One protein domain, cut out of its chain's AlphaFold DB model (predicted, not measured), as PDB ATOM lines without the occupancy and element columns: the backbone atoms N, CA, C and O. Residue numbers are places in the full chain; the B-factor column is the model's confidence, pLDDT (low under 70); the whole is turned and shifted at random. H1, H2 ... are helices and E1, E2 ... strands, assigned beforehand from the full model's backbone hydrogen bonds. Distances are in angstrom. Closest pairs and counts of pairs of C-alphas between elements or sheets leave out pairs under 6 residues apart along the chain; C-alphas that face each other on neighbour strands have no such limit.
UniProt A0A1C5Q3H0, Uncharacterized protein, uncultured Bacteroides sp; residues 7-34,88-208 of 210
ATOM      1  N   ILE A   7     -30.349  -7.901   5.937       94.31
ATOM      2  CA  ILE A   7     -29.673  -9.121   6.409       94.31
ATOM      3  C   ILE A   7     -30.668 -10.260   6.653       94.31
ATOM      4  O   ILE A   7     -30.422 -11.378   6.224       94.31
ATOM      5  N   GLN A   8     -31.842  -9.979   7.229       96.31
ATOM      6  CA  GLN A   8     -32.878 -10.995   7.444       96.31
ATOM      7  C   GLN A   8     -33.393 -11.580   6.128       96.31
ATOM      8  O   GLN A   8     -33.510 -12.796   5.997       96.31
ATOM      9  N   LYS A   9     -33.695 -10.722   5.145       96.75
ATOM     10  CA  LYS A   9     -34.158 -11.162   3.819       96.75
ATOM     11  C   LYS A   9     -33.095 -12.004   3.113       96.75
ATOM     12  O   LYS A   9     -33.420 -13.011   2.493       96.75
ATOM     13  N   GLU A  10     -31.832 -11.601   3.224       96.81
ATOM     14  CA  GLU A  10     -30.710 -12.342   2.657       96.81
ATOM     15  C   GLU A  10     -30.499 -13.699   3.335       96.81
ATOM     16  O   GLU A  10     -30.417 -14.704   2.635       96.81
ATOM     17  N   VAL A  11     -30.476 -13.749   4.667       97.06
ATOM     18  CA  VAL A  11     -30.298 -14.984   5.444       97.06
ATOM     19  C   VAL A  11     -31.417 -15.986   5.160       97.06
ATOM     20  O   VAL A  11     -31.126 -17.143   4.867       97.06
ATOM     21  N   VAL A  12     -32.683 -15.547   5.133       97.06
ATOM     22  CA  VAL A  12     -33.821 -16.414   4.766       97.06
ATOM     23  C   VAL A  12     -33.640 -17.007   3.365       97.06
ATOM     24  O   VAL A  12     -33.789 -18.214   3.185       97.06
ATOM     25  N   ARG A  13     -33.249 -16.187   2.381       96.25
ATOM     26  CA  ARG A  13     -32.995 -16.637   1.002       96.25
ATOM     27  C   ARG A  13     -31.798 -17.589   0.901       96.25
ATOM     28  O   ARG A  13     -31.810 -18.499   0.082       96.25
ATOM     29  N   LEU A  14     -30.728 -17.352   1.659       97.38
ATOM     30  CA  LEU A  14     -29.519 -18.178   1.602       97.38
ATOM     31  C   LEU A  14     -29.695 -19.517   2.322       97.38
ATOM     32  O   LEU A  14     -29.123 -20.510   1.871       97.38
ATOM     33  N   SER A  15     -30.485 -19.543   3.395       96.81
ATOM     34  CA  SER A  15     -30.790 -20.744   4.173       96.81
ATOM     35  C   SER A  15     -31.533 -21.802   3.381       96.81
ATOM     36  O   SER A  15     -31.124 -22.961   3.407       96.81
ATOM     37  N   SER A  16     -32.546 -21.416   2.605       92.00
ATOM     38  CA  SER A  16     -33.285 -22.369   1.768       92.00
ATOM     39  C   SER A  16     -32.416 -23.044   0.701       92.00
ATOM     40  O   SER A  16     -32.781 -24.098   0.195       92.00
ATOM     41  N   GLY A  17     -31.258 -22.461   0.366       92.75
ATOM     42  CA  GLY A  17     -30.294 -23.013  -0.587       92.75
ATOM     43  C   GLY A  17     -29.067 -23.677   0.047       92.75
ATOM     44  O   GLY A  17     -28.079 -23.901  -0.666       92.75
ATOM     45  N   LEU A  18     -29.056 -23.915   1.364       95.38
ATOM     46  CA  LEU A  18     -27.991 -24.690   2.001       95.38
ATOM     47  C   LEU A  18     -28.056 -26.157   1.549       95.38
ATOM     48  O   LEU A  18     -29.143 -26.715   1.439       95.38
ATOM     49  N   PRO A  19     -26.904 -26.803   1.299       94.19
ATOM     50  CA  PRO A  19     -26.893 -28.205   0.913       94.19
ATOM     51  C   PRO A  19     -27.361 -29.092   2.069       94.19
ATOM     52  O   PRO A  19     -27.056 -28.829   3.241       94.19
ATOM     53  N   GLU A  20     -28.041 -30.182   1.732       95.12
ATOM     54  CA  GLU A  20     -28.303 -31.261   2.678       95.12
ATOM     55  C   GLU A  20     -27.000 -31.899   3.177       95.12
ATOM     56  O   GLU A  20     -25.918 -31.707   2.612       95.12
ATOM     57  N   LEU A  21     -27.104 -32.662   4.267       96.62
ATOM     58  CA  LEU A  21     -25.981 -33.449   4.757       96.62
ATOM     59  C   LEU A  21     -25.580 -34.509   3.736       96.62
ATOM     60  O   LEU A  21     -26.403 -35.318   3.309       96.62
ATOM     61  N   THR A  22     -24.289 -34.552   3.431       97.38
ATOM     62  CA  THR A  22     -23.693 -35.665   2.687       97.38
ATOM     63  C   THR A  22     -23.741 -36.949   3.514       97.38
ATOM     64  O   THR A  22     -23.737 -36.903   4.748       97.38
ATOM     65  N   ASP A  23     -23.695 -38.106   2.858       97.88
ATOM     66  CA  ASP A  23     -23.701 -39.394   3.565       97.88
ATOM     67  C   ASP A  23     -22.501 -39.554   4.502       97.88
ATOM     68  O   ASP A  23     -22.642 -40.100   5.590       97.88
ATOM     69  N   LYS A  24     -21.345 -38.973   4.151       97.75
ATOM     70  CA  LYS A  24     -20.165 -38.931   5.031       97.75
ATOM     71  C   LYS A  24     -20.434 -38.152   6.321       97.75
ATOM     72  O   LYS A  24     -20.042 -38.593   7.396       97.75
ATOM     73  N   GLN A  25     -21.125 -37.016   6.228       98.25
ATOM     74  CA  GLN A  25     -21.492 -36.218   7.401       98.25
ATOM     75  C   GLN A  25     -22.530 -36.928   8.274       98.25
ATOM     76  O   GLN A  25     -22.443 -36.825   9.495       98.25
ATOM     77  N   LYS A  26     -23.489 -37.645   7.667       98.19
ATOM     78  CA  LYS A  26     -24.478 -38.456   8.397       98.19
ATOM     79  C   LYS A  26     -23.812 -39.640   9.100       98.19
ATOM     80  O   LYS A  26     -24.013 -39.821  10.294       98.19
ATOM     81  N   ALA A  27     -22.976 -40.394   8.385       97.56
ATOM     82  CA  ALA A  27     -22.243 -41.534   8.930       97.56
ATOM     83  C   ALA A  27     -21.348 -41.123  10.103       97.56
ATOM     84  O   ALA A  27     -21.371 -41.771  11.144       97.56
ATOM     85  N   TYR A  28     -20.629 -40.000   9.978       98.38
ATOM     86  CA  TYR A  28     -19.832 -39.463  11.077       98.38
ATOM     87  C   TYR A  28     -20.686 -39.167  12.316       98.38
ATOM     88  O   TYR A  28     -20.293 -39.538  13.420       98.38
ATOM     89  N   ALA A  29     -21.854 -38.540  12.144       97.94
ATOM     90  CA  ALA A  29     -22.756 -38.254  13.256       97.94
ATOM     91  C   ALA A  29     -23.230 -39.540  13.949       97.94
ATOM     92  O   ALA A  29     -23.134 -39.647  15.167       97.94
ATOM     93  N   PHE A  30     -23.692 -40.538  13.193       97.19
ATOM     94  CA  PHE A  30     -24.191 -41.795  13.768       97.19
ATOM     95  C   PHE A  30     -23.108 -42.590  14.502       97.19
ATOM     96  O   PHE A  30     -23.408 -43.217  15.512       97.19
ATOM     97  N   GLU A  31     -21.867 -42.512  14.025       96.56
ATOM     98  CA  GLU A  31     -20.708 -43.165  14.636       96.56
ATOM     99  C   GLU A  31     -20.238 -42.472  15.921       96.56
ATOM    100  O   GLU A  31     -19.916 -43.121  16.907       96.56
ATOM    101  N   HIS A  32     -20.167 -41.139  15.924       96.94
ATOM    102  CA  HIS A  32     -19.458 -40.413  16.984       96.94
ATOM    103  C   HIS A  32     -20.393 -39.781  18.014       96.94
ATOM    104  O   HIS A  32     -19.937 -39.409  19.097       96.94
ATOM    105  N   CYS A  33     -21.683 -39.621  17.700       96.94
ATOM    106  CA  CYS A  33     -22.644 -39.040  18.635       96.94
ATOM    107  C   CYS A  33     -23.149 -40.028  19.689       96.94
ATOM    108  O   CYS A  33     -23.770 -39.602  20.662       96.94
ATOM    109  N   PHE A  34     -22.897 -41.326  19.517       95.25
ATOM    110  CA  PHE A  34     -23.393 -42.362  20.412       95.25
ATOM    111  C   PHE A  34     -22.290 -43.344  20.769       95.25
ATOM    112  O   PHE A  34     -21.437 -43.676  19.955       95.25
ATOM    113  N   ARG A  88     -32.891 -45.773  23.459       94.81
ATOM    114  CA  ARG A  88     -32.999 -44.555  22.673       94.81
ATOM    115  C   ARG A  88     -31.963 -43.576  23.179       94.81
ATOM    116  O   ARG A  88     -31.774 -43.475  24.391       94.81
ATOM    117  N   GLY A  89     -31.317 -42.894  22.254       93.38
ATOM    118  CA  GLY A  89     -30.404 -41.802  22.535       93.38
ATOM    119  C   GLY A  89     -30.693 -40.649  21.593       93.38
ATOM    120  O   GLY A  89     -31.145 -40.857  20.464       93.38
ATOM    121  N   SER A  90     -30.417 -39.444  22.061       94.38
ATOM    122  CA  SER A  90     -30.385 -38.259  21.220       94.38
ATOM    123  C   SER A  90     -29.185 -37.408  21.582       94.38
ATOM    124  O   SER A  90     -28.793 -37.349  22.746       94.38
ATOM    125  N   ALA A  91     -28.609 -36.757  20.584       95.19
ATOM    126  CA  ALA A  91     -27.465 -35.883  20.754       95.19
ATOM    127  C   ALA A  91     -27.520 -34.758  19.723       95.19
ATOM    128  O   ALA A  91     -28.041 -34.931  18.619       95.19
ATOM    129  N   TYR A  92     -26.938 -33.617  20.076       95.31
ATOM    130  CA  TYR A  92     -26.708 -32.552  19.115       95.31
ATOM    131  C   TYR A  92     -25.406 -32.777  18.354       95.31
ATOM    132  O   TYR A  92     -24.376 -33.128  18.933       95.31
ATOM    133  N   TYR A  93     -25.467 -32.545  17.052       96.88
ATOM    134  CA  TYR A  93     -24.352 -32.614  16.123       96.88
ATOM    135  C   TYR A  93     -24.223 -31.292  15.377       96.88
ATOM    136  O   TYR A  93     -25.228 -30.706  14.976       96.88
ATOM    137  N   GLU A  94     -23.000 -30.827  15.167       96.25
ATOM    138  CA  GLU A  94     -22.734 -29.528  14.562       96.25
ATOM    139  C   GLU A  94     -21.910 -29.634  13.279       96.25
ATOM    140  O   GLU A  94     -20.970 -30.422  13.158       96.25
ATOM    141  N   ILE A  95     -22.234 -28.764  12.324       96.56
ATOM    142  CA  ILE A  95     -21.401 -28.483  11.162       96.56
ATOM    143  C   ILE A  95     -21.121 -26.992  11.076       96.56
ATOM    144  O   ILE A  95     -22.034 -26.170  10.990       96.56
ATOM    145  N   ILE A  96     -19.835 -26.669  10.984       95.19
ATOM    146  CA  ILE A  96     -19.335 -25.305  10.838       95.19
ATOM    147  C   ILE A  96     -18.934 -25.085   9.385       95.19
ATOM    148  O   ILE A  96     -18.023 -25.726   8.857       95.19
ATOM    149  N   THR A  97     -19.643 -24.189   8.706       96.38
ATOM    150  CA  THR A  97     -19.463 -23.942   7.276       96.38
ATOM    151  C   THR A  97     -19.588 -22.463   6.932       96.38
ATOM    152  O   THR A  97     -19.826 -21.616   7.783       96.38
ATOM    153  N   THR A  98     -19.444 -22.133   5.654       96.31
ATOM    154  CA  THR A  98     -19.600 -20.770   5.143       96.31
ATOM    155  C   THR A  98     -20.560 -20.749   3.966       96.31
ATOM    156  O   THR A  98     -20.538 -21.658   3.127       96.31
ATOM    157  N   ARG A  99     -21.342 -19.678   3.821       96.88
ATOM    158  CA  ARG A  99     -22.216 -19.470   2.661       96.88
ATOM    159  C   ARG A  99     -22.234 -18.000   2.265       96.88
ATOM    160  O   ARG A  99     -22.705 -17.167   3.024       96.88
ATOM    161  N   LYS A 100     -21.765 -17.693   1.048       95.38
ATOM    162  CA  LYS A 100     -21.816 -16.339   0.452       95.38
ATOM    163  C   LYS A 100     -21.319 -15.236   1.413       95.38
ATOM    164  O   LYS A 100     -21.978 -14.222   1.585       95.38
ATOM    165  N   GLY A 101     -20.168 -15.465   2.051       93.94
ATOM    166  CA  GLY A 101     -19.543 -14.519   2.987       93.94
ATOM    167  C   GLY A 101     -20.029 -14.615   4.436       93.94
ATOM    168  O   GLY A 101     -19.392 -14.055   5.315       93.94
ATOM    169  N   TYR A 102     -21.100 -15.359   4.716       96.00
ATOM    170  CA  TYR A 102     -21.530 -15.632   6.086       96.00
ATOM    171  C   TYR A 102     -20.785 -16.834   6.657       96.00
ATOM    172  O   TYR A 102     -20.624 -17.855   5.974       96.00
ATOM    173  N   GLN A 103     -20.404 -16.736   7.926       95.38
ATOM    174  CA  GLN A 103     -20.135 -17.901   8.754       95.38
ATOM    175  C   GLN A 103     -21.480 -18.517   9.153       95.38
ATOM    176  O   GLN A 103     -22.400 -17.801   9.549       95.38
ATOM    177  N   VAL A 104     -21.609 -19.836   9.020       96.62
ATOM    178  CA  VAL A 104     -22.849 -20.560   9.313       96.62
ATOM    179  C   VAL A 104     -22.554 -21.735  10.237       96.62
ATOM    180  O   VAL A 104     -21.787 -22.630   9.879       96.62
ATOM    181  N   LEU A 105     -23.184 -21.745  11.408       95.75
ATOM    182  CA  LEU A 105     -23.184 -22.885  12.328       95.75
ATOM    183  C   LEU A 105     -24.514 -23.608  12.169       95.75
ATOM    184  O   LEU A 105     -25.567 -22.988  12.312       95.75
ATOM    185  N   ARG A 106     -24.477 -24.891  11.824       97.00
ATOM    186  CA  ARG A 106     -25.665 -25.720  11.601       97.00
ATOM    187  C   ARG A 106     -25.723 -26.789  12.678       97.00
ATOM    188  O   ARG A 106     -24.802 -27.595  12.772       97.00
ATOM    189  N   TYR A 107     -26.810 -26.816  13.435       95.88
ATOM    190  CA  TYR A 107     -27.044 -27.779  14.503       95.88
ATOM    191  C   TYR A 107     -28.123 -28.770  14.094       95.88
ATOM    192  O   TYR A 107     -29.188 -28.399  13.589       95.88
ATOM    193  N   PHE A 108     -27.850 -30.038  14.361       96.38
ATOM    194  CA  PHE A 108     -28.694 -31.165  14.026       96.38
ATOM    195  C   PHE A 108     -29.033 -31.941  15.291       96.38
ATOM    196  O   PHE A 108     -28.150 -32.250  16.087       96.38
ATOM    197  N   MET A 109     -30.306 -32.283  15.458       95.50
ATOM    198  CA  MET A 109     -30.736 -33.275  16.435       95.50
ATOM    199  C   MET A 109     -30.580 -34.652  15.795       95.50
ATOM    200  O   MET A 109     -31.196 -34.931  14.760       95.50
ATOM    201  N   VAL A 110     -29.732 -35.487  16.386       96.75
ATOM    202  CA  VAL A 110     -29.477 -36.861  15.952       96.75
ATOM    203  C   VAL A 110     -30.174 -37.796  16.924       96.75
ATOM    204  O   VAL A 110     -30.014 -37.650  18.134       96.75
ATOM    205  N   GLY A 111     -30.942 -38.748  16.409       96.44
ATOM    206  CA  GLY A 111     -31.604 -39.787  17.186       96.44
ATOM    207  C   GLY A 111     -31.061 -41.166  16.835       96.44
ATOM    208  O   GLY A 111     -30.749 -41.442  15.678       96.44
ATOM    209  N   ALA A 112     -30.987 -42.040  17.833       97.00
ATOM    210  CA  ALA A 112     -30.679 -43.452  17.660       97.00
ATOM    211  C   ALA A 112     -31.685 -44.299  18.439       97.00
ATOM    212  O   ALA A 112     -31.954 -44.035  19.613       97.00
ATOM    213  N   THR A 113     -32.233 -45.326  17.797       97.50
ATOM    214  CA  THR A 113     -33.079 -46.341  18.426       97.50
ATOM    215  C   THR A 113     -32.477 -47.717  18.182       97.50
ATOM    216  O   THR A 113     -32.358 -48.174  17.047       97.50
ATOM    217  N   TYR A 114     -32.147 -48.400  19.273       95.44
ATOM    218  CA  TYR A 114     -31.608 -49.752  19.269       95.44
ATOM    219  C   TYR A 114     -32.664 -50.693  19.834       95.44
ATOM    220  O   TYR A 114     -32.995 -50.627  21.022       95.44
ATOM    221  N   LYS A 115     -33.211 -51.563  18.990       94.38
ATOM    222  CA  LYS A 115     -34.111 -52.638  19.410       94.38
ATOM    223  C   LYS A 115     -33.336 -53.945  19.318       94.38
ATOM    224  O   LYS A 115     -32.702 -54.220  18.306       94.38
ATOM    225  N   VAL A 116     -33.372 -54.738  20.384       89.81
ATOM    226  CA  VAL A 116     -32.753 -56.072  20.407       89.81
ATOM    227  C   VAL A 116     -33.246 -56.878  19.204       89.81
ATOM    228  O   VAL A 116     -34.443 -56.865  18.922       89.81
ATOM    229  N   GLU A 117     -32.321 -57.566  18.527       89.88
ATOM    230  CA  GLU A 117     -32.571 -58.370  17.315       89.88
ATOM    231  C   GLU A 117     -32.978 -57.570  16.069       89.88
ATOM    232  O   GLU A 117     -33.395 -58.152  15.072       89.88
ATOM    233  N   GLN A 118     -32.836 -56.245  16.090       94.31
ATOM    234  CA  GLN A 118     -33.081 -55.398  14.926       94.31
ATOM    235  C   GLN A 118     -31.860 -54.533  14.637       94.31
ATOM    236  O   GLN A 118     -31.049 -54.245  15.519       94.31
ATOM    237  N   LYS A 119     -31.739 -54.113  13.377       96.06
ATOM    238  CA  LYS A 119     -30.736 -53.132  12.976       96.06
ATOM    239  C   LYS A 119     -31.029 -51.791  13.658       96.06
ATOM    240  O   LYS A 119     -32.194 -51.417  13.797       96.06
ATOM    241  N   ALA A 120     -29.982 -51.071  14.048       96.81
ATOM    242  CA  ALA A 120     -30.106 -49.729  14.596       96.81
ATOM    243  C   ALA A 120     -30.837 -48.796  13.618       96.81
ATOM    244  O   ALA A 120     -30.544 -48.755  12.420       96.81
ATOM    245  N   GLU A 121     -31.782 -48.030  14.155       97.88
ATOM    246  CA  GLU A 121     -32.511 -46.990  13.438       97.88
ATOM    247  C   GLU A 121     -31.925 -45.631  13.828       97.88
ATOM    248  O   GLU A 121     -31.905 -45.277  15.009       97.88
ATOM    249  N   TYR A 122     -31.483 -44.858  12.839       97.50
ATOM    250  CA  TYR A 122     -30.941 -43.518  13.047       97.50
ATOM    251  C   TYR A 122     -31.804 -42.454  12.381       97.50
ATOM    252  O   TYR A 122     -32.348 -42.655  11.294       97.50
ATOM    253  N   SER A 123     -31.879 -41.287  13.012       96.25
ATOM    254  CA  SER A 123     -32.490 -40.087  12.453       96.25
ATOM    255  C   SER A 123     -31.564 -38.890  12.632       96.25
ATOM    256  O   SER A 123     -30.760 -38.828  13.559       96.25
ATOM    257  N   ILE A 124     -31.654 -37.929  11.719       96.56
ATOM    258  CA  ILE A 124     -30.915 -36.674  11.810       96.56
ATOM    259  C   ILE A 124     -31.739 -35.562  11.182       96.56
ATOM    260  O   ILE A 124     -32.199 -35.689  10.047       96.56
ATOM    261  N   ARG A 125     -31.944 -34.471  11.918       95.00
ATOM    262  CA  ARG A 125     -32.668 -33.299  11.420       95.00
ATOM    263  C   ARG A 125     -31.985 -32.016  11.840       95.00
ATOM    264  O   ARG A 125     -31.623 -31.854  12.997       95.00
ATOM    265  N   GLU A 126     -31.859 -31.088  10.901       96.38
ATOM    266  CA  GLU A 126     -31.384 -29.738  11.198       96.38
ATOM    267  C   GLU A 126     -32.430 -28.993  12.026       96.38
ATOM    268  O   GLU A 126     -33.612 -29.012  11.671       96.38
ATOM    269  N   VAL A 127     -32.007 -28.365  13.123       95.19
ATOM    270  CA  VAL A 127     -32.897 -27.700  14.087       95.19
ATOM    271  C   VAL A 127     -32.580 -26.224  14.280       95.19
ATOM    272  O   VAL A 127     -33.502 -25.445  14.517       95.19
ATOM    273  N   VAL A 128     -31.312 -25.823  14.152       95.38
ATOM    274  CA  VAL A 128     -30.861 -24.434  14.314       95.38
ATOM    275  C   VAL A 128     -29.755 -24.124  13.314       95.38
ATOM    276  O   VAL A 128     -28.883 -24.946  13.048       95.38
ATOM    277  N   GLN A 129     -29.776 -22.904  12.799       96.56
ATOM    278  CA  GLN A 129     -28.720 -22.276  12.033       96.56
ATOM    279  C   GLN A 129     -28.401 -20.914  12.639       96.56
ATOM    280  O   GLN A 129     -29.276 -20.045  12.723       96.56
ATOM    281  N   TRP A 130     -27.137 -20.705  12.979       95.12
ATOM    282  CA  TRP A 130     -26.598 -19.386  13.276       95.12
ATOM    283  C   TRP A 130     -25.901 -18.830  12.053       95.12
ATOM    284  O   TRP A 130     -24.970 -19.436  11.530       95.12
ATOM    285  N   TRP A 131     -26.346 -17.658  11.621       95.50
ATOM    286  CA  TRP A 131     -25.757 -16.906  10.527       95.50
ATOM    287  C   TRP A 131     -25.016 -15.717  11.107       95.50
ATOM    288  O   TRP A 131     -25.641 -14.854  11.713       95.50
ATOM    289  N   ILE A 132     -23.703 -15.663  10.911       93.19
ATOM    290  CA  ILE A 132     -22.837 -14.599  11.416       93.19
ATOM    291  C   ILE A 132     -22.244 -13.880  10.204       93.19
ATOM    292  O   ILE A 132     -21.551 -14.477   9.375       93.19
ATOM    293  N   ALA A 133     -22.576 -12.602  10.058       92.56
ATOM    294  CA  ALA A 133     -22.031 -11.752   9.010       92.56
ATOM    295  C   ALA A 133     -20.579 -11.344   9.328       92.56
ATOM    296  O   ALA A 133     -20.212 -11.277  10.503       92.56
ATOM    297  N   PRO A 134     -19.775 -10.953   8.320       89.88
ATOM    298  CA  PRO A 134     -18.408 -10.458   8.524       89.88
ATOM    299  C   PRO A 134     -18.277  -9.272   9.489       89.88
ATOM    300  O   PRO A 134     -17.213  -9.042  10.044       89.88
ATOM    301  N   ASN A 135     -19.355  -8.505   9.683       87.00
ATOM    302  CA  ASN A 135     -19.415  -7.372  10.610       87.00
ATOM    303  C   ASN A 135     -19.976  -7.742  11.997       87.00
ATOM    304  O   ASN A 135     -20.422  -6.856  12.721       87.00
ATOM    305  N   GLY A 136     -20.062  -9.034  12.323       85.56
ATOM    306  CA  GLY A 136     -20.524  -9.537  13.619       85.56
ATOM    307  C   GLY A 136     -22.044  -9.592  13.794       85.56
ATOM    308  O   GLY A 136     -22.527 -10.171  14.762       85.56
ATOM    309  N   LYS A 137     -22.841  -9.044  12.863       90.12
ATOM    310  CA  LYS A 137     -24.308  -9.133  12.955       90.12
ATOM    311  C   LYS A 137     -24.770 -10.573  12.771       90.12
ATOM    312  O   LYS A 137     -24.397 -11.223  11.794       90.12
ATOM    313  N   THR A 138     -25.641 -11.031  13.664       92.31
ATOM    314  CA  THR A 138     -26.143 -12.405  13.650       92.31
ATOM    315  C   THR A 138     -27.625 -12.488  13.310       92.31
ATOM    316  O   THR A 138     -28.407 -11.595  13.638       92.31
ATOM    317  N   GLU A 139     -28.038 -13.575  12.673       94.88
ATOM    318  CA  GLU A 139     -29.436 -13.968  12.495       94.88
ATOM    319  C   GLU A 139     -29.581 -15.464  12.800       94.88
ATOM    320  O   GLU A 139     -28.656 -16.245  12.575       94.88
ATOM    321  N   VAL A 140     -30.748 -15.865  13.310       95.19
ATOM    322  CA  VAL A 140     -31.032 -17.259  13.675       95.19
ATOM    323  C   VAL A 140     -32.196 -17.773  12.852       95.19
ATOM    324  O   VAL A 140     -33.268 -17.164  12.835       95.19
ATOM    325  N   ILE A 141     -32.000 -18.924  12.219       96.19
ATOM    326  CA  ILE A 141     -33.070 -19.714  11.616       96.19
ATOM    327  C   ILE A 141     -33.174 -21.004  12.416       96.19
ATOM    328  O   ILE A 141     -32.177 -21.671  12.643       96.19
ATOM    329  N   ALA A 142     -34.366 -21.358  12.875       95.19
ATOM    330  CA  ALA A 142     -34.550 -22.561  13.680       95.19
ATOM    331  C   ALA A 142     -35.926 -23.170  13.451       95.19
ATOM    332  O   ALA A 142     -36.834 -22.470  13.000       95.19
ATOM    333  N   ARG A 143     -36.109 -24.435  13.831       93.50
ATOM    334  CA  ARG A 143     -37.433 -25.066  13.928       93.50
ATOM    335  C   ARG A 143     -38.240 -24.498  15.090       93.50
ATOM    336  O   ARG A 143     -37.699 -23.879  16.010       93.50
ATOM    337  N   LEU A 144     -39.558 -24.679  15.029       89.75
ATOM    338  CA  LEU A 144     -40.414 -24.410  16.176       89.75
ATOM    339  C   LEU A 144     -40.077 -25.380  17.300       89.75
ATOM    340  O   LEU A 144     -39.524 -26.462  17.097       89.75
ATOM    341  N   ARG A 145     -40.427 -24.952  18.502       85.19
ATOM    342  CA  ARG A 145     -40.261 -25.718  19.724       85.19
ATOM    343  C   ARG A 145     -41.607 -25.823  20.405       85.19
ATOM    344  O   ARG A 145     -42.412 -24.891  20.320       85.19
ATOM    345  N   ALA A 146     -41.816 -26.911  21.131       76.69
ATOM    346  CA  ALA A 146     -42.942 -26.995  22.047       76.69
ATOM    347  C   ALA A 146     -42.725 -25.976  23.185       76.69
ATOM    348  O   ALA A 146     -41.807 -26.116  23.986       76.69
ATOM    349  N   MET A 147     -43.528 -24.905  23.229       59.94
ATOM    350  CA  MET A 147     -43.315 -23.795  24.176       59.94
ATOM    351  C   MET A 147     -43.702 -24.115  25.631       59.94
ATOM    352  O   MET A 147     -43.263 -23.409  26.530       59.94
ATOM    353  N   HIS A 148     -44.485 -25.170  25.880       57.31
ATOM    354  CA  HIS A 148     -45.029 -25.498  27.210       57.31
ATOM    355  C   HIS A 148     -44.303 -26.629  27.947       57.31
ATOM    356  O   HIS A 148     -44.744 -27.070  29.004       57.31
ATOM    357  N   THR A 149     -43.199 -27.126  27.402       53.75
ATOM    358  CA  THR A 149     -42.463 -28.236  28.003       53.75
ATOM    359  C   THR A 149     -41.275 -27.713  28.803       53.75
ATOM    360  O   THR A 149     -40.546 -26.857  28.315       53.75
ATOM    361  N   MET A 150     -41.026 -28.271  29.995       55.62
ATOM    362  CA  MET A 150     -39.863 -27.941  30.849       55.62
ATOM    363  C   MET A 150     -38.500 -28.285  30.205       55.62
ATOM    364  O   MET A 150     -37.454 -28.081  30.814       55.62
ATOM    365  N   TYR A 151     -38.506 -28.812  28.979       59.59
ATOM    366  CA  TYR A 151     -37.341 -29.282  28.244       59.59
ATOM    367  C   TYR A 151     -36.923 -28.275  27.175       59.59
ATOM    368  O   TYR A 151     -37.730 -27.829  26.352       59.59
ATOM    369  N   TYR A 152     -35.634 -27.931  27.171       60.06
ATOM    370  CA  TYR A 152     -35.076 -26.984  26.215       60.06
ATOM    371  C   TYR A 152     -34.773 -27.599  24.841       60.06
ATOM    372  O   TYR A 152     -34.320 -26.868  23.976       60.06
ATOM    373  N   ASP A 153     -35.016 -28.874  24.591       65.19
ATOM    374  CA  ASP A 153     -34.575 -29.605  23.394       65.19
ATOM    375  C   ASP A 153     -35.721 -30.244  22.591       65.19
ATOM    376  O   ASP A 153     -35.487 -30.998  21.648       65.19
ATOM    377  N   LEU A 154     -36.973 -29.891  22.899       82.88
ATOM    378  CA  LEU A 154     -38.145 -30.384  22.173       82.88
ATOM    379  C   LEU A 154     -38.445 -29.548  20.921       82.88
ATOM    380  O   LEU A 154     -39.215 -28.581  20.945       82.88
ATOM    381  N   TRP A 155     -37.834 -29.956  19.810       88.50
ATOM    382  CA  TRP A 155     -38.074 -29.411  18.474       88.50
ATOM    383  C   TRP A 155     -39.302 -30.042  17.817       88.50
ATOM    384  O   TRP A 155     -39.489 -31.257  17.832       88.50
ATOM    385  N   THR A 156     -40.126 -29.224  17.170       85.94
ATOM    386  CA  THR A 156     -41.225 -29.710  16.337       85.94
ATOM    387  C   THR A 156     -40.656 -30.178  14.999       85.94
ATOM    388  O   THR A 156     -40.390 -29.365  14.111       85.94
ATOM    389  N   GLU A 157     -40.474 -31.489  14.843       76.44
ATOM    390  CA  GLU A 157     -39.840 -32.096  13.660       76.44
ATOM    391  C   GLU A 157     -40.496 -31.719  12.324       76.44
ATOM    392  O   GLU A 157     -39.815 -31.673  11.297       76.44
ATOM    393  N   TRP A 158     -41.800 -31.447  12.346       81.56
ATOM    394  CA  TRP A 158     -42.617 -31.106  11.178       81.56
ATOM    395  C   TRP A 158     -42.659 -29.611  10.863       81.56
ATOM    396  O   TRP A 158     -43.240 -29.218   9.861       81.56
ATOM    397  N   SER A 159     -42.082 -28.771  11.723       89.75
ATOM    398  CA  SER A 159     -42.073 -27.324  11.507       89.75
ATOM    399  C   SER A 159     -40.942 -26.897  10.589       89.75
ATOM    400  O   SER A 159     -39.853 -27.467  10.651       89.75
ATOM    401  N   ASP A 160     -41.169 -25.855   9.801       91.31
ATOM    402  CA  ASP A 160     -40.147 -25.298   8.925       91.31
ATOM    403  C   ASP A 160     -38.998 -24.625   9.694       91.31
ATOM    404  O   ASP A 160     -39.111 -24.215  10.857       91.31
ATOM    405  N   MET A 161     -37.853 -24.525   9.015       94.25
ATOM    406  CA  MET A 161     -36.700 -23.749   9.463       94.25
ATOM    407  C   MET A 161     -36.956 -22.268   9.180       94.25
ATOM    408  O   MET A 161     -36.811 -21.809   8.050       94.25
ATOM    409  N   ASP A 162     -37.301 -21.518  10.224       94.50
ATOM    410  CA  ASP A 162     -37.765 -20.136  10.113       94.50
ATOM    411  C   ASP A 162     -36.912 -19.144  10.898       94.50
ATOM    412  O   ASP A 162     -36.382 -19.445  11.972       94.50
ATOM    413  N   LEU A 163     -36.873 -17.903  10.404       95.62
ATOM    414  CA  LEU A 163     -36.224 -16.777  11.072       95.62
ATOM    415  C   LEU A 163     -36.830 -16.513  12.462       95.62
ATOM    416  O   LEU A 163     -38.049 -16.327  12.605       95.62
ATOM    417  N   ARG A 164     -35.974 -16.411  13.484       92.88
ATOM    418  CA  ARG A 164     -36.358 -16.203  14.888       92.88
ATOM    419  C   ARG A 164     -36.126 -14.760  15.337       92.88
ATOM    420  O   ARG A 164     -35.078 -14.179  15.087       92.88
ATOM    421  N   SER A 165     -37.127 -14.183  16.007       86.31
ATOM    422  CA  SER A 165     -37.076 -12.809  16.529       86.31
ATOM    423  C   SER A 165     -36.214 -12.688  17.779       86.31
ATOM    424  O   SER A 165     -35.380 -11.792  17.864       86.31
ATOM    425  N   ASN A 166     -36.391 -13.600  18.736       84.12
ATOM    426  CA  ASN A 166     -35.596 -13.632  19.958       84.12
ATOM    427  C   ASN A 166     -34.342 -14.494  19.760       84.12
ATOM    428  O   ASN A 166     -34.357 -15.686  20.052       84.12
ATOM    429  N   LYS A 167     -33.266 -13.890  19.254       80.50
ATOM    430  CA  LYS A 167     -31.987 -14.578  19.000       80.50
ATOM    431  C   LYS A 167     -31.284 -15.018  20.287       80.50
ATOM    432  O   LYS A 167     -30.584 -16.016  20.277       80.50
ATOM    433  N   MET A 168     -31.509 -14.298  21.388       77.69
ATOM    434  CA  MET A 168     -30.857 -14.525  22.685       77.69
ATOM    435  C   MET A 168     -31.487 -15.671  23.485       77.69
ATOM    436  O   MET A 168     -31.114 -15.923  24.629       77.69
ATOM    437  N   LEU A 169     -32.476 -16.364  22.918       81.88
ATOM    438  CA  LEU A 169     -33.077 -17.508  23.580       81.88
ATOM    439  C   LEU A 169     -32.025 -18.618  23.719       81.88
ATOM    440  O   LEU A 169     -31.553 -19.150  22.717       81.88
ATOM    441  N   LYS A 170     -31.713 -19.010  24.964       79.94
ATOM    442  CA  LYS A 170     -30.716 -20.049  25.296       79.94
ATOM    443  C   LYS A 170     -30.909 -21.351  24.508       79.94
ATOM    444  O   LYS A 170     -29.945 -22.001  24.146       79.94
ATOM    445  N   ALA A 171     -32.157 -21.661  24.170       83.31
ATOM    446  CA  ALA A 171     -32.588 -22.678  23.213       83.31
ATOM    447  C   ALA A 171     -31.753 -22.819  21.928       83.31
ATOM    448  O   ALA A 171     -31.669 -23.913  21.378       83.31
ATOM    449  N   TYR A 172     -31.254 -21.703  21.392       86.88
ATOM    450  CA  TYR A 172     -30.508 -21.668  20.137       86.88
ATOM    451  C   TYR A 172     -28.999 -21.755  20.362       86.88
ATOM    452  O   TYR A 172     -28.284 -22.087  19.421       86.88
ATOM    453  N   ASN A 173     -28.521 -21.487  21.580       84.88
ATOM    454  CA  ASN A 173     -27.136 -21.725  21.965       84.88
ATOM    455  C   ASN A 173     -26.984 -23.199  22.367       84.88
ATOM    456  O   ASN A 173     -27.138 -23.563  23.534       84.88
ATOM    457  N   ILE A 174     -26.813 -24.052  21.359       87.00
ATOM    458  CA  ILE A 174     -26.735 -25.500  21.522       87.00
ATOM    459  C   ILE A 174     -25.285 -25.898  21.779       87.00
ATOM    460  O   ILE A 174     -24.414 -25.638  20.952       87.00
ATOM    461  N   ASP A 175     -25.067 -26.612  22.879       86.56
ATOM    462  CA  ASP A 175     -23.829 -27.350  23.104       86.56
ATOM    463  C   ASP A 175     -23.890 -28.680  22.338       86.56
ATOM    464  O   ASP A 175     -24.685 -29.577  22.650       86.56
ATOM    465  N   ALA A 176     -23.131 -28.766  21.246       90.94
ATOM    466  CA  ALA A 176     -23.121 -29.935  20.385       90.94
ATOM    467  C   ALA A 176     -22.186 -31.006  20.948       90.94
ATOM    468  O   ALA A 176     -21.008 -30.765  21.183       90.94
ATOM    469  N   TYR A 177     -22.686 -32.235  21.063       93.31
ATOM    470  CA  TYR A 177     -21.888 -33.353  21.561       93.31
ATOM    471  C   TYR A 177     -20.716 -33.692  20.625       93.31
ATOM    472  O   TYR A 177     -19.650 -34.122  21.073       93.31
ATOM    473  N   LYS A 178     -20.905 -33.505  19.310       94.56
ATOM    474  CA  LYS A 178     -19.846 -33.626  18.300       94.56
ATOM    475  C   LYS A 178     -19.972 -32.561  17.220       94.56
ATOM    476  O   LYS A 178     -21.068 -32.293  16.732       94.56
ATOM    477  N   THR A 179     -18.825 -32.080  16.755       94.56
ATOM    478  CA  THR A 179     -18.696 -31.222  15.572       94.56
ATOM    479  C   THR A 179     -18.027 -32.005  14.444       94.56
ATOM    480  O   THR A 179     -17.093 -32.779  14.674       94.56
ATOM    481  N   TYR A 180     -18.501 -31.832  13.209       96.50
ATOM    482  CA  TYR A 180     -17.861 -32.423  12.036       96.50
ATOM    483  C   TYR A 180     -16.468 -31.810  11.815       96.50
ATOM    484  O   TYR A 180     -16.354 -30.584  11.751       96.50
ATOM    485  N   PRO A 181     -15.409 -32.619  11.630       93.31
ATOM    486  CA  PRO A 181     -14.030 -32.127  11.650       93.31
ATOM    487  C   PRO A 181     -13.681 -31.193  10.483       93.31
ATOM    488  O   PRO A 181     -12.843 -30.304  10.628       93.31
ATOM    489  N   ALA A 182     -14.310 -31.358   9.314       93.00
ATOM    490  CA  ALA A 182     -14.030 -30.512   8.157       93.00
ATOM    491  C   ALA A 182     -14.800 -29.182   8.241       93.00
ATOM    492  O   ALA A 182     -15.877 -29.027   7.658       93.00
ATOM    493  N   MET A 183     -14.223 -28.224   8.965       92.31
ATOM    494  CA  MET A 183     -14.796 -26.895   9.184       92.31
ATOM    495  C   MET A 183     -14.422 -25.909   8.071       92.31
ATOM    496  O   MET A 183     -13.294 -25.903   7.571       92.31
ATOM    497  N   ARG A 184     -15.347 -25.007   7.723       93.19
ATOM    498  CA  ARG A 184     -15.044 -23.817   6.910       93.19
ATOM    499  C   ARG A 184     -15.267 -22.559   7.728       93.19
ATOM    500  O   ARG A 184     -16.299 -22.419   8.382       93.19
ATOM    501  N   ILE A 185     -14.297 -21.655   7.643       92.62
ATOM    502  CA  ILE A 185     -14.234 -20.441   8.452       92.62
ATOM    503  C   ILE A 185     -13.990 -19.248   7.542       92.62
ATOM    504  O   ILE A 185     -13.105 -19.315   6.682       92.62
ATOM    505  N   ILE A 186     -14.759 -18.176   7.730       92.81
ATOM    506  CA  ILE A 186     -14.577 -16.939   6.963       92.81
ATOM    507  C   ILE A 186     -13.223 -16.270   7.286       92.81
ATOM    508  O   ILE A 186     -12.728 -16.390   8.413       92.81
ATOM    509  N   PRO A 187     -12.594 -15.567   6.325       91.38
ATOM    510  CA  PRO A 187     -11.295 -14.924   6.534       91.38
ATOM    511  C   PRO A 187     -11.258 -13.937   7.707       91.38
ATOM    512  O   PRO A 187     -10.234 -13.816   8.371       91.38
ATOM    513  N   GLU A 188     -12.366 -13.253   7.986       89.81
ATOM    514  CA  GLU A 188     -12.488 -12.263   9.056       89.81
ATOM    515  C   GLU A 188     -12.288 -12.893  10.437       89.81
ATOM    516  O   GLU A 188     -11.540 -12.359  11.248       89.81
ATOM    517  N   LEU A 189     -12.852 -14.079  10.681       84.31
ATOM    518  CA  LEU A 189     -12.677 -14.786  11.955       84.31
ATOM    519  C   LEU A 189     -11.248 -15.313  12.120       84.31
ATOM    520  O   LEU A 189     -10.701 -15.294  13.221       84.31
ATOM    521  N   ARG A 190     -10.599 -15.722  11.022       86.56
ATOM    522  CA  ARG A 190      -9.171 -16.085  11.042       86.56
ATOM    523  C   ARG A 190      -8.290 -14.878  11.353       86.56
ATOM    524  O   ARG A 190      -7.377 -14.992  12.163       86.56
ATOM    525  N   ARG A 191      -8.580 -13.724  10.741       85.19
ATOM    526  CA  ARG A 191      -7.883 -12.457  11.013       85.19
ATOM    527  C   ARG A 191      -7.998 -12.064  12.486       85.19
ATOM    528  O   ARG A 191      -7.020 -11.603  13.058       85.19
ATOM    529  N   ASN A 192      -9.153 -12.316  13.095       80.81
ATOM    530  CA  ASN A 192      -9.426 -12.004  14.497       80.81
ATOM    531  C   ASN A 192      -8.896 -13.060  15.486       80.81
ATOM    532  O   ASN A 192      -9.204 -12.994  16.670       80.81
ATOM    533  N   GLY A 193      -8.096 -14.027  15.025       78.06
ATOM    534  CA  GLY A 193      -7.374 -14.945  15.904       78.06
ATOM    535  C   GLY A 193      -7.955 -16.354  16.030       78.06
ATOM    536  O   GLY A 193      -7.439 -17.125  16.836       78.06
ATOM    537  N   PHE A 194      -8.957 -16.750  15.232       81.75
ATOM    538  CA  PHE A 194      -9.402 -18.150  15.214       81.75
ATOM    539  C   PHE A 194      -8.305 -19.074  14.657       81.75
ATOM    540  O   PHE A 194      -7.982 -19.034  13.465       81.75
ATOM    541  N   LYS A 195      -7.767 -19.952  15.514       78.81
ATOM    542  CA  LYS A 195      -6.676 -20.893  15.186       78.81
ATOM    543  C   LYS A 195      -7.136 -22.328  14.902       78.81
ATOM    544  O   LYS A 195      -6.304 -23.225  14.826       78.81
ATOM    545  N   GLY A 196      -8.435 -22.563  14.706       73.88
ATOM    546  CA  GLY A 196      -8.960 -23.901  14.395       73.88
ATOM    547  C   GLY A 196      -9.526 -24.672  15.586       73.88
ATOM    548  O   GLY A 196     -10.001 -25.784  15.388       73.88
ATOM    549  N   ALA A 197      -9.507 -24.096  16.788       73.94
ATOM    550  CA  ALA A 197     -10.067 -24.689  17.996       73.94
ATOM    551  C   ALA A 197     -10.884 -23.651  18.774       73.94
ATOM    552  O   ALA A 197     -10.610 -22.454  18.689       73.94
ATOM    553  N   PHE A 198     -11.872 -24.130  19.531       73.12
ATOM    554  CA  PHE A 198     -12.781 -23.287  20.313       73.12
ATOM    555  C   PHE A 198     -12.412 -23.185  21.801       73.12
ATOM    556  O   PHE A 198     -13.024 -22.402  22.510       73.12
ATOM    557  N   HIS A 199     -11.380 -23.908  22.262       75.69
ATOM    558  CA  HIS A 199     -10.806 -23.772  23.613       75.69
ATOM    559  C   HIS A 199     -11.855 -23.772  24.743       75.69
ATOM    560  O   HIS A 199     -11.923 -22.828  25.518       75.69
ATOM    561  N   GLU A 200     -12.676 -24.827  24.805       73.88
ATOM    562  CA  GLU A 200     -13.756 -25.017  25.800       73.88
ATOM    563  C   GLU A 200     -14.953 -24.061  25.678       73.88
ATOM    564  O   GLU A 200     -15.929 -24.215  26.407       73.88
ATOM    565  N   LEU A 201     -14.935 -23.128  24.724       74.25
ATOM    566  CA  LEU A 201     -16.101 -22.333  24.357       74.25
ATOM    567  C   LEU A 201     -16.922 -23.060  23.292       74.25
ATOM    568  O   LEU A 201     -16.381 -23.762  22.431       74.25
ATOM    569  N   THR A 202     -18.237 -22.855  23.291       69.62
ATOM    570  CA  THR A 202     -19.050 -23.242  22.136       69.62
ATOM    571  C   THR A 202     -18.665 -22.382  20.924       69.62
ATOM    572  O   THR A 202     -18.219 -21.238  21.071       69.62
ATOM    573  N   PRO A 203     -18.870 -22.859  19.687       68.94
ATOM    574  CA  PRO A 203     -18.667 -22.021  18.504       68.94
ATOM    575  C   PRO A 203     -19.533 -20.761  18.513       68.94
ATOM    576  O   PRO A 203     -19.111 -19.719  18.012       68.94
ATOM    577  N   TYR A 204     -20.709 -20.820  19.142       69.06
ATOM    578  CA  TYR A 204     -21.515 -19.637  19.415       69.06
ATOM    579  C   TYR A 204     -20.927 -18.720  20.497       69.06
ATOM    580  O   TYR A 204     -21.263 -17.555  20.498       69.06
ATOM    581  N   GLU A 205     -20.084 -19.152  21.423       74.00
ATOM    582  CA  GLU A 205     -19.453 -18.236  22.392       74.00
ATOM    583  C   GLU A 205     -18.155 -17.641  21.848       74.00
ATOM    584  O   GLU A 205     -17.822 -16.496  22.140       74.00
ATOM    585  N   PHE A 206     -17.433 -18.397  21.020       71.25
ATOM    586  CA  PHE A 206     -16.160 -17.956  20.459       71.25
ATOM    587  C   PHE A 206     -16.330 -16.982  19.283       71.25
ATOM    588  O   PHE A 206     -15.552 -16.044  19.125       71.25
ATOM    589  N   LEU A 207     -17.299 -17.236  18.395       69.25
ATOM    590  CA  LEU A 207     -17.421 -16.514  17.121       69.25
ATOM    591  C   LEU A 207     -18.192 -15.175  17.192       69.25
ATOM    592  O   LEU A 207     -18.002 -14.355  16.292       69.25
ATOM    593  N   PRO A 208     -19.038 -14.909  18.203       58.19
ATOM    594  CA  PRO A 208     -19.606 -13.600  18.494       58.19
ATOM    595  C   PRO A 208     -19.105 -13.137  19.875       58.19
ATOM    596  O   PRO A 208     -19.711 -13.450  20.899       58.19
TER     597      PRO A 208
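What this domain is: This is residues 7 to 34 and 88 to 208 of the 210 residues of an uncharacterized protein of uncultured Bacteroides sp (UniProt A0A1C5Q3H0). A long, twisted sheet of four antiparallel strands has H1 and H2 over one face, while the unnamed stretch of residues 143 to 186 runs from its E4 edge across the other face to its E1 edge. The long strands E1, E2 and E3 make the longest axis, H4 only grazes the sheet, and H3 lies off it. The printed part has 149 residues; along the chain come H1, H2, E1, E2, E3, E4, H3 and H4, and the sheet's order is E1, E2, E3, E4. The class is mixed, helices and strands, with 71 residues, under half, in named elements. The whole is compact, with a radius of gyration of the C-alphas of 15.7 A and spans of 52 by 34 by 29 A, only just elongated.

Where its parts are: Find C-alpha 7 at (-29.673, -9.121, 6.409); from there H1 runs through residues 7 to 15, 11.9 A. H2, residues 23 to 32, covers 14.1 A. Past the cut, E1 begins at C-alpha 88, (-32.999, -44.555, 22.673), and runs 33.9 A to residue 99. E2 takes residues 102 to 115, 41.3 A, E3 residues 121 to 132, 33.9 A, and E4 residues 138 to 142, 13.2 A. H3 is residues 187 to 191, 6.1 A, and H4 is residues 203 to 206, 5.2 A, ending at C-alpha 206, (-16.160, -17.956, 20.459).

How they stand to each other: The strands form a meander, each the antiparallel neighbour of the one before, and a hairpin with it. Look for N 93 and O 108 at 2.9 A between E1 and E2, N 105 and O 130 at 2.9 A between E2 and E3, and N 131 and O 139 at 2.9 A between E3 and E4. H1 and H2 are on one face of the sheet, making two layers. H1 has a height over the sheet of 8.8 A; its closest C-alphas to E4 are Gln 8 and Glu 139, 6.8 A. H2, at 7.4 A, runs across the strands, at 79 degrees to E3 on the local plane; Ala 29 and Tyr 93 of E1 have C-alphas 6.5 A apart. In H1, H2 and H3 every O i to N i+4 pair is within hydrogen-bond range; H4 is too short for one. H4 grazes the sheet with residues 203 to 204, and H3 is not on it. Residues 162 to 163 pair antiparallel with 141 to 142 of E4, and residues 178 to 179 parallel with 93 to 94 of E1.

The domain as a whole: The C-alphas farthest apart, Glu 117 and Asn 135, are 53.1 A apart. Residues 35 to 87 are not printed; C-alphas 34 and 88 stand 10.1 A apart across the cut. The links E4 to H3 and H3 to H4 are long. The mean pLDDT of the printed part is 89.1; residues 147 to 153, 202 to 204 and 207 to 208 are under 70.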